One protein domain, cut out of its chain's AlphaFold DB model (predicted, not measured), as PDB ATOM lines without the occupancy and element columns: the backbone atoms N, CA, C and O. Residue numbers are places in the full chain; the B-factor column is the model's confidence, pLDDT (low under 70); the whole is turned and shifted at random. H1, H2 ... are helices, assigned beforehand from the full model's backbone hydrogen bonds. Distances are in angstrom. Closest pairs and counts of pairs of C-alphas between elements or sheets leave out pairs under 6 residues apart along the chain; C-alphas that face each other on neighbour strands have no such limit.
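Overview. This is residues 523 to 634 of the 672 residues of an uncharacterized protein of Phytophthora parasitica P1976 (UniProt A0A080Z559). The longest helix, H3, is one of four helices, H2, H3, H4 and H7, set in an arc round H6, which lies in the middle; H2, H3 and H4 run roughly along H6, while H7 slants across it. H1 sits at the far end of H3, by its residues 570 to 571, H5 lies near the start of H6, and residues 623 to 634, which follow H7 and hold no named element, run along the outside of the domain, their C-alphas 12 to 21 A from the mean of all C-alphas. The 112 printed residues hold seven named helices, H1 to H7 in chain order, and no named strand: an all helix domain. It is compact, with a radius of gyration of the C-alphas of 14.4 A, and spans 40 by 32 by 26 A.

Along the chain. H3, residues 557 to 572, is 22.3 A long and begins at C-alpha 557, (7.665, -33.670, -34.511). H6 is residues 596 to 608, 18.2 A; H2 is residues 531 to 543, 18.4 A. H4 is residues 578 to 586, H5 residues 590 to 593, and H1 residues 523 to 527. H7, residues 613 to 622, is 14.3 A long and ends at C-alpha 622, (7.923, -55.233, -21.986).

Arrangement. H3 and H6 only just touch, with 3 pairs of C-alphas within 8 A, the closest Glu 559 and Val 598 at 6.3 A; they run the same way at a shallow tilt of 27 degrees. H3 touches H1 with residues 570 to 571 alone, closest at the C-alphas of Val 524 and Thr 570, 6.1 A. H2 and H6 are close but not clearly touching, 7.8 A between the C-alphas of Leu 534 and Tyr 604, opposite ways. H7 and H4 are near each other. Every O i to N i+4 pair is within hydrogen-bond range in H1, H2, H3, H4, H6 and H7; H5 is too short for such a pair.

Size, cuts and confidence. The C-alphas farthest apart, Asn 548 and Gly 573, are 43.6 A apart. The printed part has no cut, and the link from H2 to H3, 13 residues, is long. Confidence is under 70 at residues 542 to 554, 573 and 629 to 634.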
ATOM      1  N   VAL A 523      -6.357 -50.936 -49.530       82.50
ATOM      2  CA  VAL A 523      -5.778 -50.406 -48.286       82.50
ATOM      3  C   VAL A 523      -6.188 -48.950 -48.056       82.50
ATOM      4  O   VAL A 523      -6.632 -48.604 -46.962       82.50
ATOM      5  N   VAL A 524      -6.104 -48.092 -49.079       83.44
ATOM      6  CA  VAL A 524      -6.507 -46.679 -48.986       83.44
ATOM      7  C   VAL A 524      -7.975 -46.558 -48.581       83.44
ATOM      8  O   VAL A 524      -8.282 -45.695 -47.763       83.44
ATOM      9  N   SER A 525      -8.877 -47.413 -49.078       82.75
ATOM     10  CA  SER A 525     -10.293 -47.378 -48.686       82.75
ATOM     11  C   SER A 525     -10.513 -47.775 -47.219       82.75
ATOM     12  O   SER A 525     -11.242 -47.069 -46.523       82.75
ATOM     13  N   LYS A 526      -9.824 -48.811 -46.713       83.62
ATOM     14  CA  LYS A 526      -9.816 -49.174 -45.280       83.62
ATOM     15  C   LYS A 526      -9.311 -48.021 -44.406       83.62
ATOM     16  O   LYS A 526      -9.986 -47.611 -43.465       83.62
ATOM     17  N   THR A 527      -8.143 -47.456 -44.722       83.00
ATOM     18  CA  THR A 527      -7.533 -46.380 -43.921       83.00
ATOM     19  C   THR A 527      -8.301 -45.054 -44.025       83.00
ATOM     20  O   THR A 527      -8.348 -44.287 -43.062       83.00
ATOM     21  N   ALA A 528      -8.974 -44.784 -45.150       80.81
ATOM     22  CA  ALA A 528      -9.788 -43.582 -45.344       80.81
ATOM     23  C   ALA A 528     -11.033 -43.503 -44.437       80.81
ATOM     24  O   ALA A 528     -11.607 -42.421 -44.324       80.81
ATOM     25  N   VAL A 529     -11.426 -44.590 -43.760       84.69
ATOM     26  CA  VAL A 529     -12.520 -44.577 -42.770       84.69
ATOM     27  C   VAL A 529     -12.175 -43.695 -41.560       84.69
ATOM     28  O   VAL A 529     -13.036 -42.966 -41.069       84.69
ATOM     29  N   TRP A 530     -10.919 -43.717 -41.096       86.12
ATOM     30  CA  TRP A 530     -10.483 -43.026 -39.872       86.12
ATOM     31  C   TRP A 530      -9.426 -41.935 -40.105       86.12
ATOM     32  O   TRP A 530      -9.419 -40.917 -39.413       86.12
ATOM     33  N   TYR A 531      -8.562 -42.070 -41.112       86.81
ATOM     34  CA  TYR A 531      -7.474 -41.116 -41.365       86.81
ATOM     35  C   TYR A 531      -7.918 -39.647 -41.600       86.81
ATOM     36  O   TYR A 531      -7.230 -38.739 -41.132       86.81
ATOM     37  N   PRO A 532      -9.066 -39.338 -42.239       84.38
ATOM     38  CA  PRO A 532      -9.551 -37.956 -42.331       84.38
ATOM     39  C   PRO A 532      -9.958 -37.354 -40.974       84.38
ATOM     40  O   PRO A 532      -9.837 -36.147 -40.774       84.38
ATOM     41  N   GLU A 533     -10.422 -38.177 -40.030       82.69
ATOM     42  CA  GLU A 533     -10.763 -37.751 -38.666       82.69
ATOM     43  C   GLU A 533      -9.501 -37.554 -37.809       82.69
ATOM     44  O   GLU A 533      -9.414 -36.562 -37.084       82.69
ATOM     45  N   LEU A 534      -8.472 -38.396 -37.988       85.25
ATOM     46  CA  LEU A 534      -7.117 -38.177 -37.453       85.25
ATOM     47  C   LEU A 534      -6.594 -36.774 -37.824       85.25
ATOM     48  O   LEU A 534      -6.236 -35.978 -36.953       85.25
ATOM     49  N   LEU A 535      -6.599 -36.442 -39.122       83.81
ATOM     50  CA  LEU A 535      -6.143 -35.136 -39.609       83.81
ATOM     51  C   LEU A 535      -7.026 -33.983 -39.106       83.81
ATOM     52  O   LEU A 535      -6.507 -32.912 -38.789       83.81
ATOM     53  N   ARG A 536      -8.346 -34.190 -38.991       82.62
ATOM     54  CA  ARG A 536      -9.282 -33.187 -38.456       82.62
ATOM     55  C   ARG A 536      -8.970 -32.843 -36.999       82.62
ATOM     56  O   ARG A 536      -8.944 -31.660 -36.664       82.62
ATOM     57  N   ARG A 537      -8.682 -33.840 -36.154       80.31
ATOM     58  CA  ARG A 537      -8.303 -33.647 -34.739       80.31
ATOM     59  C   ARG A 537      -6.991 -32.880 -34.595       80.31
ATOM     60  O   ARG A 537      -6.928 -31.914 -33.839       80.31
ATOM     61  N   LEU A 538      -5.976 -33.254 -35.374       81.75
ATOM     62  CA  LEU A 538      -4.675 -32.578 -35.373       81.75
ATOM     63  C   LEU A 538      -4.793 -31.105 -35.805       81.75
ATOM     64  O   LEU A 538      -4.328 -30.218 -35.090       81.75
ATOM     65  N   LEU A 539      -5.485 -30.820 -36.915       80.31
ATOM     66  CA  LEU A 539      -5.708 -29.443 -37.380       80.31
ATOM     67  C   LEU A 539      -6.601 -28.618 -36.439       80.31
ATOM     68  O   LEU A 539      -6.429 -27.403 -36.348       80.31
ATOM     69  N   ALA A 540      -7.550 -29.243 -35.734       76.44
ATOM     70  CA  ALA A 540      -8.363 -28.547 -34.738       76.44
ATOM     71  C   ALA A 540      -7.505 -28.038 -33.569       76.44
ATOM     72  O   ALA A 540      -7.667 -26.889 -33.157       76.44
ATOM     73  N   ARG A 541      -6.558 -28.855 -33.089       72.44
ATOM     74  CA  ARG A 541      -5.652 -28.516 -31.980       72.44
ATOM     75  C   ARG A 541      -4.533 -27.544 -32.383       72.44
ATOM     76  O   ARG A 541      -4.165 -26.687 -31.590       72.44
ATOM     77  N   GLU A 542      -4.042 -27.611 -33.622       68.88
ATOM     78  CA  GLU A 542      -3.168 -26.567 -34.199       68.88
ATOM     79  C   GLU A 542      -3.891 -25.204 -34.273       68.88
ATOM     80  O   GLU A 542      -3.291 -24.146 -34.080       68.88
ATOM     81  N   GLY A 543      -5.206 -25.225 -34.521       58.91
ATOM     82  CA  GLY A 543      -6.048 -24.032 -34.615       58.91
ATOM     83  C   GLY A 543      -6.484 -23.411 -33.282       58.91
ATOM     84  O   GLY A 543      -6.947 -22.269 -33.294       58.91
ATOM     85  N   THR A 544      -6.364 -24.109 -32.147       56.81
ATOM     86  CA  THR A 544      -6.718 -23.553 -30.828       56.81
ATOM     87  C   THR A 544      -5.591 -22.669 -30.280       56.81
ATOM     88  O   THR A 544      -4.519 -23.195 -29.974       56.81
ATOM     89  N   PRO A 545      -5.794 -21.346 -30.105       52.41
ATOM     90  CA  PRO A 545      -4.802 -20.501 -29.451       52.41
ATOM     91  C   PRO A 545      -4.704 -20.871 -27.968       52.41
ATOM     92  O   PRO A 545      -5.721 -21.035 -27.291       52.41
ATOM     93  N   ASN A 546      -3.483 -20.967 -27.442       50.97
ATOM     94  CA  ASN A 546      -3.285 -21.162 -26.009       50.97
ATOM     95  C   ASN A 546      -3.826 -19.936 -25.246       50.97
ATOM     96  O   ASN A 546      -3.396 -18.808 -25.504       50.97
ATOM     97  N   VAL A 547      -4.738 -20.174 -24.295       54.84
ATOM     98  CA  VAL A 547      -5.419 -19.157 -23.468       54.84
ATOM     99  C   VAL A 547      -4.432 -18.176 -22.817       54.84
ATOM    100  O   VAL A 547      -4.751 -17.001 -22.659       54.84
ATOM    101  N   ASN A 548      -3.216 -18.637 -22.509       53.19
ATOM    102  CA  ASN A 548      -2.201 -17.868 -21.791       53.19
ATOM    103  C   ASN A 548      -1.143 -17.202 -22.696       53.19
ATOM    104  O   ASN A 548      -0.240 -16.553 -22.171       53.19
ATOM    105  N   SER A 549      -1.197 -17.357 -24.028       54.06
ATOM    106  CA  SER A 549      -0.193 -16.750 -24.928       54.06
ATOM    107  C   SER A 549      -0.698 -16.260 -26.289       54.06
ATOM    108  O   SER A 549       0.002 -15.485 -26.936       54.06
ATOM    109  N   GLY A 550      -1.867 -16.703 -26.764       49.66
ATOM    110  CA  GLY A 550      -2.400 -16.335 -28.085       49.66
ATOM    111  C   GLY A 550      -1.625 -16.897 -29.288       49.66
ATOM    112  O   GLY A 550      -2.044 -16.704 -30.428       49.66
ATOM    113  N   VAL A 551      -0.520 -17.613 -29.059       50.75
ATOM    114  CA  VAL A 551       0.283 -18.263 -30.102       50.75
ATOM    115  C   VAL A 551      -0.361 -19.601 -30.477       50.75
ATOM    116  O   VAL A 551      -0.739 -20.384 -29.602       50.75
ATOM    117  N   GLN A 552      -0.480 -19.870 -31.780       56.81
ATOM    118  CA  GLN A 552      -0.859 -21.188 -32.302       56.81
ATOM    119  C   GLN A 552       0.281 -22.174 -32.029       56.81
ATOM    120  O   GLN A 552       1.417 -21.921 -32.433       56.81
ATOM    121  N   LEU A 553      -0.006 -23.279 -31.339       59.50
ATOM    122  CA  LEU A 553       0.998 -24.314 -31.101       59.50
ATOM    123  C   LEU A 553       1.190 -25.139 -32.387       59.50
ATOM    124  O   LEU A 553       0.221 -25.743 -32.853       59.50
ATOM    125  N   PRO A 554       2.404 -25.196 -32.968       68.50
ATOM    126  CA  PRO A 554       2.675 -26.103 -34.076       68.50
ATOM    127  C   PRO A 554       2.578 -27.560 -33.602       68.50
ATOM    128  O   PRO A 554       2.876 -27.868 -32.446       68.50
ATOM    129  N   LEU A 555       2.181 -28.461 -34.503       77.06
ATOM    130  CA  LEU A 555       2.144 -29.903 -34.226       77.06
ATOM    131  C   LEU A 555       3.532 -30.448 -33.880       77.06
ATOM    132  O   LEU A 555       4.541 -29.998 -34.430       77.06
ATOM    133  N   HIS A 556       3.584 -31.437 -32.986       79.31
ATOM    134  CA  HIS A 556       4.856 -31.959 -32.506       79.31
ATOM    135  C   HIS A 556       5.541 -32.859 -33.550       79.31
ATOM    136  O   HIS A 556       4.885 -33.512 -34.366       79.31
ATOM    137  N   ALA A 557       6.878 -32.928 -33.521       77.50
ATOM    138  CA  ALA A 557       7.665 -33.670 -34.511       77.50
ATOM    139  C   ALA A 557       7.291 -35.165 -34.567       77.50
ATOM    140  O   ALA A 557       7.190 -35.731 -35.654       77.50
ATOM    141  N   ALA A 558       7.009 -35.772 -33.409       79.81
ATOM    142  CA  ALA A 558       6.514 -37.145 -33.290       79.81
ATOM    143  C   ALA A 558       5.166 -37.367 -34.006       79.81
ATOM    144  O   ALA A 558       4.956 -38.386 -34.656       79.81
ATOM    145  N   GLU A 559       4.257 -36.395 -33.947       82.31
ATOM    146  CA  GLU A 559       2.911 -36.496 -34.526       82.31
ATOM    147  C   GLU A 559       2.962 -36.399 -36.049       82.31
ATOM    148  O   GLU A 559       2.317 -37.165 -36.766       82.31
ATOM    149  N   LEU A 560       3.803 -35.487 -36.546       81.62
ATOM    150  CA  LEU A 560       4.113 -35.365 -37.964       81.62
ATOM    151  C   LEU A 560       4.824 -36.620 -38.494       81.62
ATOM    152  O   LEU A 560       4.553 -37.013 -39.628       81.62
ATOM    153  N   PHE A 561       5.680 -37.263 -37.693       83.44
ATOM    154  CA  PHE A 561       6.306 -38.549 -38.019       83.44
ATOM    155  C   PHE A 561       5.271 -39.679 -38.116       83.44
ATOM    156  O   PHE A 561       5.204 -40.325 -39.160       83.44
ATOM    157  N   ILE A 562       4.404 -39.860 -37.111       85.12
ATOM    158  CA  ILE A 562       3.341 -40.885 -37.117       85.12
ATOM    159  C   ILE A 562       2.422 -40.715 -38.342       85.12
ATOM    160  O   ILE A 562       2.207 -41.663 -39.097       85.12
ATOM    161  N   VAL A 563       1.930 -39.497 -38.606       85.88
ATOM    162  CA  VAL A 563       1.065 -39.215 -39.770       85.88
ATOM    163  C   VAL A 563       1.779 -39.495 -41.097       85.88
ATOM    164  O   VAL A 563       1.151 -39.976 -42.044       85.88
ATOM    165  N   GLN A 564       3.083 -39.215 -41.188       82.81
ATOM    166  CA  GLN A 564       3.882 -39.520 -42.377       82.81
ATOM    167  C   GLN A 564       4.183 -41.016 -42.525       82.81
ATOM    168  O   GLN A 564       4.200 -41.494 -43.658       82.81
ATOM    169  N   ALA A 565       4.364 -41.756 -41.428       82.88
ATOM    170  CA  ALA A 565       4.561 -43.203 -41.437       82.88
ATOM    171  C   ALA A 565       3.306 -43.919 -41.958       82.88
ATOM    172  O   ALA A 565       3.390 -44.630 -42.961       82.88
ATOM    173  N   VAL A 566       2.130 -43.618 -41.383       84.56
ATOM    174  CA  VAL A 566       0.819 -44.084 -41.882       84.56
ATOM    175  C   VAL A 566       0.657 -43.737 -43.365       84.56
ATOM    176  O   VAL A 566       0.347 -44.600 -44.186       84.56
ATOM    177  N   ARG A 567       0.932 -42.478 -43.745       82.19
ATOM    178  CA  ARG A 567       0.794 -42.023 -45.135       82.19
ATOM    179  C   ARG A 567       1.763 -42.714 -46.099       82.19
ATOM    180  O   ARG A 567       1.382 -42.901 -47.250       82.19
ATOM    181  N   ARG A 568       2.992 -43.065 -45.701       78.44
ATOM    182  CA  ARG A 568       3.906 -43.836 -46.567       78.44
ATOM    183  C   ARG A 568       3.404 -45.271 -46.724       78.44
ATOM    184  O   ARG A 568       3.089 -45.653 -47.846       78.44
ATOM    185  N   LEU A 569       3.215 -45.994 -45.618       80.19
ATOM    186  CA  LEU A 569       2.825 -47.411 -45.614       80.19
ATOM    187  C   LEU A 569       1.556 -47.671 -46.443       80.19
ATOM    188  O   LEU A 569       1.588 -48.475 -47.376       80.19
ATOM    189  N   THR A 570       0.479 -46.910 -46.211       81.25
ATOM    190  CA  THR A 570      -0.764 -47.041 -46.992       81.25
ATOM    191  C   THR A 570      -0.583 -46.704 -48.479       81.25
ATOM    192  O   THR A 570      -1.180 -47.361 -49.330       81.25
ATOM    193  N   ASN A 571       0.234 -45.701 -48.829       78.06
ATOM    194  CA  ASN A 571       0.457 -45.314 -50.230       78.06
ATOM    195  C   ASN A 571       1.352 -46.305 -50.995       78.06
ATOM    196  O   ASN A 571       1.222 -46.416 -52.214       78.06
ATOM    197  N   ASP A 572       2.249 -47.008 -50.300       72.38
ATOM    198  CA  ASP A 572       3.078 -48.073 -50.872       72.38
ATOM    199  C   ASP A 572       2.311 -49.419 -50.955       72.38
ATOM    200  O   ASP A 572       2.743 -50.341 -51.649       72.38
ATOM    201  N   GLY A 573       1.116 -49.497 -50.348       69.12
ATOM    202  CA  GLY A 573       0.175 -50.622 -50.447       69.12
ATOM    203  C   GLY A 573       0.199 -51.591 -49.262       69.12
ATOM    204  O   GLY A 573      -0.375 -52.674 -49.362       69.12
ATOM    205  N   CYS A 574       0.851 -51.215 -48.161       77.06
ATOM    206  CA  CYS A 574       0.894 -51.972 -46.913       77.06
ATOM    207  C   CYS A 574      -0.248 -51.535 -45.987       77.06
ATOM    208  O   CYS A 574      -0.449 -50.340 -45.758       77.06
ATOM    209  N   GLU A 575      -0.985 -52.493 -45.423       79.38
ATOM    210  CA  GLU A 575      -1.977 -52.192 -44.389       79.38
ATOM    211  C   GLU A 575      -1.292 -51.666 -43.127       79.38
ATOM    212  O   GLU A 575      -0.332 -52.257 -42.639       79.38
ATOM    213  N   PHE A 576      -1.797 -50.553 -42.591       82.25
ATOM    214  CA  PHE A 576      -1.374 -50.061 -41.285       82.25
ATOM    215  C   PHE A 576      -2.162 -50.819 -40.212       82.25
ATOM    216  O   PHE A 576      -3.327 -50.507 -39.970       82.25
ATOM    217  N   GLN A 577      -1.547 -51.858 -39.648       81.75
ATOM    218  CA  GLN A 577      -2.110 -52.731 -38.618       81.75
ATOM    219  C   GLN A 577      -1.401 -52.477 -37.272       81.75
ATOM    220  O   GLN A 577      -0.543 -51.598 -37.153       81.75
ATOM    221  N   SER A 578      -1.763 -53.237 -36.236       82.19
ATOM    222  CA  SER A 578      -1.201 -53.100 -34.883       82.19
ATOM    223  C   SER A 578       0.325 -53.235 -34.849       82.19
ATOM    224  O   SER A 578       0.996 -52.404 -34.241       82.19
ATOM    225  N   ALA A 579       0.880 -54.213 -35.572       81.50
ATOM    226  CA  ALA A 579       2.321 -54.443 -35.672       81.50
ATOM    227  C   ALA A 579       3.088 -53.197 -36.152       81.50
ATOM    228  O   ALA A 579       4.057 -52.794 -35.514       81.50
ATOM    229  N   GLN A 580       2.618 -52.524 -37.209       82.06
ATOM    230  CA  GLN A 580       3.293 -51.329 -37.728       82.06
ATOM    231  C   GLN A 580       3.143 -50.120 -36.793       82.06
ATOM    232  O   GLN A 580       4.017 -49.253 -36.786       82.06
ATOM    233  N   LEU A 581       2.084 -50.046 -35.974       84.44
ATOM    234  CA  LEU A 581       2.003 -49.036 -34.912       84.44
ATOM    235  C   LEU A 581       3.039 -49.311 -33.811       84.44
ATOM    236  O   LEU A 581       3.721 -48.381 -33.388       84.44
ATOM    237  N   PHE A 582       3.198 -50.567 -33.389       83.19
ATOM    238  CA  PHE A 582       4.210 -50.975 -32.408       83.19
ATOM    239  C   PHE A 582       5.648 -50.728 -32.904       83.19
ATOM    240  O   PHE A 582       6.473 -50.194 -32.165       83.19
ATOM    241  N   GLU A 583       5.943 -50.994 -34.177       81.00
ATOM    242  CA  GLU A 583       7.237 -50.653 -34.790       81.00
ATOM    243  C   GLU A 583       7.473 -49.134 -34.858       81.00
ATOM    244  O   GLU A 583       8.572 -48.660 -34.569       81.00
ATOM    245  N   VAL A 584       6.442 -48.343 -35.185       82.88
ATOM    246  CA  VAL A 584       6.517 -46.869 -35.182       82.88
ATOM    247  C   VAL A 584       6.698 -46.308 -33.764       82.88
ATOM    248  O   VAL A 584       7.416 -45.322 -33.603       82.88
ATOM    249  N   LEU A 585       6.120 -46.942 -32.737       83.81
ATOM    250  CA  LEU A 585       6.318 -46.585 -31.325       83.81
ATOM    251  C   LEU A 585       7.774 -46.775 -30.877       83.81
ATOM    252  O   LEU A 585       8.328 -45.884 -30.238       83.81
ATOM    253  N   LEU A 586       8.419 -47.881 -31.262       83.00
ATOM    254  CA  LEU A 586       9.835 -48.142 -30.953       83.00
ATOM    255  C   LEU A 586      10.806 -47.189 -31.677       83.00
ATOM    256  O   LEU A 586      11.976 -47.099 -31.305       83.00
ATOM    257  N   LEU A 587      10.331 -46.464 -32.696       80.56
ATOM    258  CA  LEU A 587      11.077 -45.428 -33.421       80.56
ATOM    259  C   LEU A 587      10.845 -44.003 -32.879       80.56
ATOM    260  O   LEU A 587      11.412 -43.050 -33.425       80.56
ATOM    261  N   LEU A 588      10.036 -43.833 -31.828       82.00
ATOM    262  CA  LEU A 588       9.833 -42.558 -31.133       82.00
ATOM    263  C   LEU A 588      10.762 -42.428 -29.920       82.00
ATOM    264  O   LEU A 588      11.125 -43.408 -29.275       82.00
ATOM    265  N   HIS A 589      11.151 -41.196 -29.590       79.38
ATOM    266  CA  HIS A 589      11.943 -40.934 -28.392       79.38
ATOM    267  C   HIS A 589      11.079 -41.010 -27.123       79.38
ATOM    268  O   HIS A 589       9.924 -40.588 -27.135       79.38
ATOM    269  N   ARG A 590      11.656 -41.476 -26.009       77.06
ATOM    270  CA  ARG A 590      10.959 -41.656 -24.721       77.06
ATOM    271  C   ARG A 590      10.218 -40.392 -24.267       77.06
ATOM    272  O   ARG A 590       9.006 -40.421 -24.104       77.06
ATOM    273  N   ASP A 591      10.929 -39.273 -24.172       77.38
ATOM    274  CA  ASP A 591      10.382 -37.969 -23.772       77.38
ATOM    275  C   ASP A 591       9.293 -37.443 -24.734       77.38
ATOM    276  O   ASP A 591       8.465 -36.629 -24.335       77.38
ATOM    277  N   ASP A 592       9.239 -37.922 -25.985       80.81
ATOM    278  CA  ASP A 592       8.167 -37.572 -26.930       80.81
ATOM    279  C   ASP A 592       6.895 -38.409 -26.690       80.81
ATOM    280  O   ASP A 592       5.800 -37.949 -27.008       80.81
ATOM    281  N   LEU A 593       7.026 -39.617 -26.126       79.00
ATOM    282  CA  LEU A 593       5.907 -40.467 -25.696       79.00
ATOM    283  C   LEU A 593       5.294 -39.990 -24.369       79.00
ATOM    284  O   LEU A 593       4.129 -40.271 -24.107       79.00
ATOM    285  N   GLU A 594       6.034 -39.238 -23.551       80.88
ATOM    286  CA  GLU A 594       5.535 -38.612 -22.311       80.88
ATOM    287  C   GLU A 594       4.642 -37.379 -22.585       80.88
ATOM    288  O   GLU A 594       3.985 -36.854 -21.684       80.88
ATOM    289  N   LEU A 595       4.563 -36.916 -23.840       81.06
ATOM    290  CA  LEU A 595       3.739 -35.774 -24.233       81.06
ATOM    291  C   LEU A 595       2.258 -36.152 -24.355       81.06
ATOM    292  O   LEU A 595       1.866 -36.942 -25.218       81.06
ATOM    293  N   LEU A 596       1.405 -35.476 -23.579       78.50
ATOM    294  CA  LEU A 596      -0.058 -35.630 -23.598       78.50
ATOM    295  C   LEU A 596      -0.663 -35.537 -25.014       78.50
ATOM    296  O   LEU A 596      -1.614 -36.243 -25.339       78.50
ATOM    297  N   GLN A 597      -0.102 -34.682 -25.875       79.88
ATOM    298  CA  GLN A 597      -0.540 -34.504 -27.262       79.88
ATOM    299  C   GLN A 597      -0.323 -35.771 -28.104       79.88
ATOM    300  O   GLN A 597      -1.191 -36.126 -28.906       79.88
ATOM    301  N   VAL A 598       0.802 -36.458 -27.875       82.56
ATOM    302  CA  VAL A 598       1.187 -37.706 -28.545       82.56
ATOM    303  C   VAL A 598       0.406 -38.881 -27.954       82.56
ATOM    304  O   VAL A 598      -0.132 -39.674 -28.718       82.56
ATOM    305  N   GLN A 599       0.228 -38.948 -26.630       83.12
ATOM    306  CA  GLN A 599      -0.637 -39.950 -25.982       83.12
ATOM    307  C   GLN A 599      -2.079 -39.902 -26.522       83.12
ATOM    308  O   GLN A 599      -2.609 -40.928 -26.936       83.12
ATOM    309  N   GLN A 600      -2.679 -38.712 -26.661       82.25
ATOM    310  CA  GLN A 600      -4.004 -38.533 -27.287       82.25
ATOM    311  C   GLN A 600      -4.069 -39.021 -28.747       82.25
ATOM    312  O   GLN A 600      -5.105 -39.510 -29.203       82.25
ATOM    313  N   LEU A 601      -2.976 -38.870 -29.502       85.06
ATOM    314  CA  LEU A 601      -2.874 -39.354 -30.880       85.06
ATOM    315  C   LEU A 601      -2.761 -40.886 -30.926       85.06
ATOM    316  O   LEU A 601      -3.402 -41.528 -31.759       85.06
ATOM    317  N   LEU A 602      -1.974 -41.464 -30.018       85.19
ATOM    318  CA  LEU A 602      -1.759 -42.902 -29.891       85.19
ATOM    319  C   LEU A 602      -3.006 -43.633 -29.382       85.19
ATOM    320  O   LEU A 602      -3.356 -44.665 -29.946       85.19
ATOM    321  N   GLU A 603      -3.734 -43.080 -28.410       85.38
ATOM    322  CA  GLU A 603      -5.021 -43.621 -27.954       85.38
ATOM    323  C   GLU A 603      -6.050 -43.657 -29.096       85.38
ATOM    324  O   GLU A 603      -6.737 -44.661 -29.299       85.38
ATOM    325  N   TYR A 604      -6.133 -42.590 -29.898       86.00
ATOM    326  CA  TYR A 604      -7.005 -42.587 -31.071       86.00
ATOM    327  C   TYR A 604      -6.608 -43.672 -32.086       86.00
ATOM    328  O   TYR A 604      -7.486 -44.337 -32.636       86.00
ATOM    329  N   LEU A 605      -5.308 -43.895 -32.306       85.19
ATOM    330  CA  LEU A 605      -4.811 -44.949 -33.198       85.19
ATOM    331  C   LEU A 605      -5.052 -46.360 -32.634       85.19
ATOM    332  O   LEU A 605      -5.500 -47.221 -33.385       85.19
ATOM    333  N   ARG A 606      -4.865 -46.585 -31.326       85.94
ATOM    334  CA  ARG A 606      -5.238 -47.827 -30.617       85.94
ATOM    335  C   ARG A 606      -6.702 -48.180 -30.883       85.94
ATOM    336  O   ARG A 606      -7.012 -49.295 -31.299       85.94
ATOM    337  N   ASN A 607      -7.584 -47.196 -30.717       85.81
ATOM    338  CA  ASN A 607      -9.025 -47.352 -30.901       85.81
ATOM    339  C   ASN A 607      -9.414 -47.538 -32.385       85.81
ATOM    340  O   ASN A 607     -10.329 -48.307 -32.680       85.81
ATOM    341  N   ALA A 608      -8.717 -46.879 -33.320       83.88
ATOM    342  CA  ALA A 608      -8.936 -47.007 -34.768       83.88
ATOM    343  C   ALA A 608      -8.377 -48.308 -35.380       83.88
ATOM    344  O   ALA A 608      -8.812 -48.707 -36.460       83.88
ATOM    345  N   LEU A 609      -7.427 -48.963 -34.701       84.12
ATOM    346  CA  LEU A 609      -6.848 -50.257 -35.083       84.12
ATOM    347  C   LEU A 609      -7.397 -51.444 -34.274       84.12
ATOM    348  O   LEU A 609      -6.966 -52.571 -34.499       84.12
ATOM    349  N   HIS A 610      -8.341 -51.203 -33.358       83.38
ATOM    350  CA  HIS A 610      -8.947 -52.215 -32.482       83.38
ATOM    351  C   HIS A 610      -7.930 -53.041 -31.666       83.38
ATOM    352  O   HIS A 610      -8.124 -54.234 -31.451       83.38
ATOM    353  N   ILE A 611      -6.852 -52.401 -31.200       84.06
ATOM    354  CA  ILE A 611      -5.831 -53.034 -30.349       84.06
ATOM    355  C   ILE A 611      -6.390 -53.215 -28.934       84.06
ATOM    356  O   ILE A 611      -6.984 -52.282 -28.383       84.06
ATOM    357  N   ASN A 612      -6.181 -54.387 -28.327       86.50
ATOM    358  CA  ASN A 612      -6.659 -54.642 -26.970       86.50
ATOM    359  C   ASN A 612      -5.886 -53.797 -25.943       86.50
ATOM    360  O   ASN A 612      -4.678 -53.592 -26.049       86.50
ATOM    361  N   HIS A 613      -6.582 -53.318 -24.913       81.75
ATOM    362  CA  HIS A 613      -5.979 -52.489 -23.863       81.75
ATOM    363  C   HIS A 613      -4.918 -53.253 -23.045       81.75
ATOM    364  O   HIS A 613      -3.897 -52.680 -22.672       81.75
ATOM    365  N   GLU A 614      -5.111 -54.560 -22.845       81.62
ATOM    366  CA  GLU A 614      -4.150 -55.445 -22.171       81.62
ATOM    367  C   GLU A 614      -2.860 -55.614 -22.995       81.62
ATOM    368  O   GLU A 614      -1.773 -55.377 -22.474       81.62
ATOM    369  N   GLU A 615      -2.975 -55.907 -24.298       83.50
ATOM    370  CA  GLU A 615      -1.842 -55.951 -25.245       83.50
ATOM    371  C   GLU A 615      -1.078 -54.618 -25.276       83.50
ATOM    372  O   GLU A 615       0.150 -54.595 -25.321       83.50
ATOM    373  N   TRP A 616      -1.808 -53.499 -25.228       83.31
ATOM    374  CA  TRP A 616      -1.240 -52.154 -25.222       83.31
ATOM    375  C   TRP A 616      -0.403 -51.887 -23.963       83.31
ATOM    376  O   TRP A 616       0.744 -51.460 -24.081       83.31
ATOM    377  N   ILE A 617      -0.924 -52.176 -22.765       83.50
ATOM    378  CA  ILE A 617      -0.154 -52.028 -21.517       83.50
ATOM    379  C   ILE A 617       1.040 -52.992 -21.498       83.50
ATOM    380  O   ILE A 617       2.154 -52.574 -21.177       83.50
ATOM    381  N   GLN A 618       0.833 -54.259 -21.876       83.56
ATOM    382  CA  GLN A 618       1.887 -55.273 -21.888       83.56
ATOM    383  C   GLN A 618       3.054 -54.862 -22.797       83.56
ATOM    384  O   GLN A 618       4.202 -54.914 -22.361       83.56
ATOM    385  N   PHE A 619       2.777 -54.364 -24.005       83.25
ATOM    386  CA  PHE A 619       3.808 -53.882 -24.928       83.25
ATOM    387  C   PHE A 619       4.652 -52.741 -24.338       83.25
ATOM    388  O   PHE A 619       5.883 -52.758 -24.416       83.25
ATOM    389  N   PHE A 620       4.008 -51.746 -23.716       83.12
ATOM    390  CA  PHE A 620       4.722 -50.626 -23.097       83.12
ATOM    391  C   PHE A 620       5.575 -51.080 -21.899       83.12
ATOM    392  O   PHE A 620       6.697 -50.593 -21.738       83.12
ATOM    393  N   ALA A 621       5.092 -52.046 -21.111       82.62
ATOM    394  CA  ALA A 621       5.835 -52.634 -19.999       82.62
ATOM    395  C   ALA A 621       7.041 -53.476 -20.465       82.62
ATOM    396  O   ALA A 621       8.147 -53.284 -19.960       82.62
ATOM    397  N   GLU A 622       6.862 -54.361 -21.452       85.12
ATOM    398  CA  GLU A 622       7.923 -55.233 -21.986       85.12
ATOM    399  C   GLU A 622       9.068 -54.446 -22.638       85.12
ATOM    400  O   GLU A 622      10.235 -54.822 -22.509       85.12
ATOM    401  N   HIS A 623       8.760 -53.316 -23.285       77.56
ATOM    402  CA  HIS A 623       9.758 -52.439 -23.903       77.56
ATOM    403  C   HIS A 623      10.244 -51.288 -22.999       77.56
ATOM    404  O   HIS A 623      11.060 -50.471 -23.432       77.56
ATOM    405  N   GLY A 624       9.793 -51.219 -21.740       70.81
ATOM    406  CA  GLY A 624      10.243 -50.220 -20.761       70.81
ATOM    407  C   GLY A 624       9.891 -48.769 -21.120       70.81
ATOM    408  O   GLY A 624      10.616 -47.844 -20.729       70.81
ATOM    409  N   LEU A 625       8.818 -48.577 -21.887       80.75
ATOM    410  CA  LEU A 625       8.309 -47.285 -22.354       80.75
ATOM    411  C   LEU A 625       7.555 -46.534 -21.227       80.75
ATOM    412  O   LEU A 625       7.301 -47.110 -20.169       80.75
ATOM    413  N   PRO A 626       7.226 -45.238 -21.394       75.31
ATOM    414  CA  PRO A 626       6.439 -44.488 -20.410       75.31
ATOM    415  C   PRO A 626       4.999 -45.002 -20.328       75.31
ATOM    416  O   PRO A 626       4.395 -45.276 -21.362       75.31
ATOM    417  N   GLU A 627       4.439 -45.103 -19.123       73.75
ATOM    418  CA  GLU A 627       3.093 -45.650 -18.902       73.75
ATOM    419  C   GLU A 627       2.023 -44.879 -19.712       73.75
ATOM    420  O   GLU A 627       1.967 -43.644 -19.634       73.75
ATOM    421  N   PRO A 628       1.200 -45.561 -20.535       75.81
ATOM    422  CA  PRO A 628       0.251 -44.893 -21.417       75.81
ATOM    423  C   PRO A 628      -0.850 -44.182 -20.622       75.81
ATOM    424  O   PRO A 628      -1.414 -44.722 -19.674       75.81
ATOM    425  N   THR A 629      -1.170 -42.949 -21.015       68.75
ATOM    426  CA  THR A 629      -2.115 -42.104 -20.269       68.75
ATOM    427  C   THR A 629      -3.543 -42.296 -20.782       68.75
ATOM    428  O   THR A 629      -3.981 -41.593 -21.690       68.75
ATOM    429  N   ASP A 630      -4.290 -43.226 -20.186       59.62
ATOM    430  CA  ASP A 630      -5.706 -43.456 -20.499       59.62
ATOM    431  C   ASP A 630      -6.623 -42.368 -19.905       59.62
ATOM    432  O   ASP A 630      -7.225 -42.518 -18.840       59.62
ATOM    433  N   ILE A 631      -6.762 -41.254 -20.632       55.22
ATOM    434  CA  ILE A 631      -7.575 -40.086 -20.237       55.22
ATOM    435  C   ILE A 631      -9.067 -40.451 -20.069       55.22
ATOM    436  O   ILE A 631      -9.777 -39.806 -19.301       55.22
ATOM    437  N   PHE A 632      -9.542 -41.506 -20.741       47.03
ATOM    438  CA  PHE A 632     -10.939 -41.962 -20.702       47.03
ATOM    439  C   PHE A 632     -11.212 -43.149 -19.756       47.03
ATOM    440  O   PHE A 632     -12.338 -43.648 -19.729       47.03
ATOM    441  N   ALA A 633     -10.231 -43.612 -18.969       42.59
ATOM    442  CA  ALA A 633     -10.446 -44.720 -18.030       42.59
ATOM    443  C   ALA A 633     -11.258 -44.317 -16.781       42.59
ATOM    444  O   ALA A 633     -12.050 -45.118 -16.285       42.59
ATOM    445  N   ASP A 634     -11.084 -43.090 -16.276       38.44
ATOM    446  CA  ASP A 634     -11.689 -42.667 -15.000       38.44
ATOM    447  C   ASP A 634     -13.151 -42.191 -15.149       38.44
ATOM    448  O   ASP A 634     -13.958 -42.349 -14.234       38.44
TER     449      ASP A 634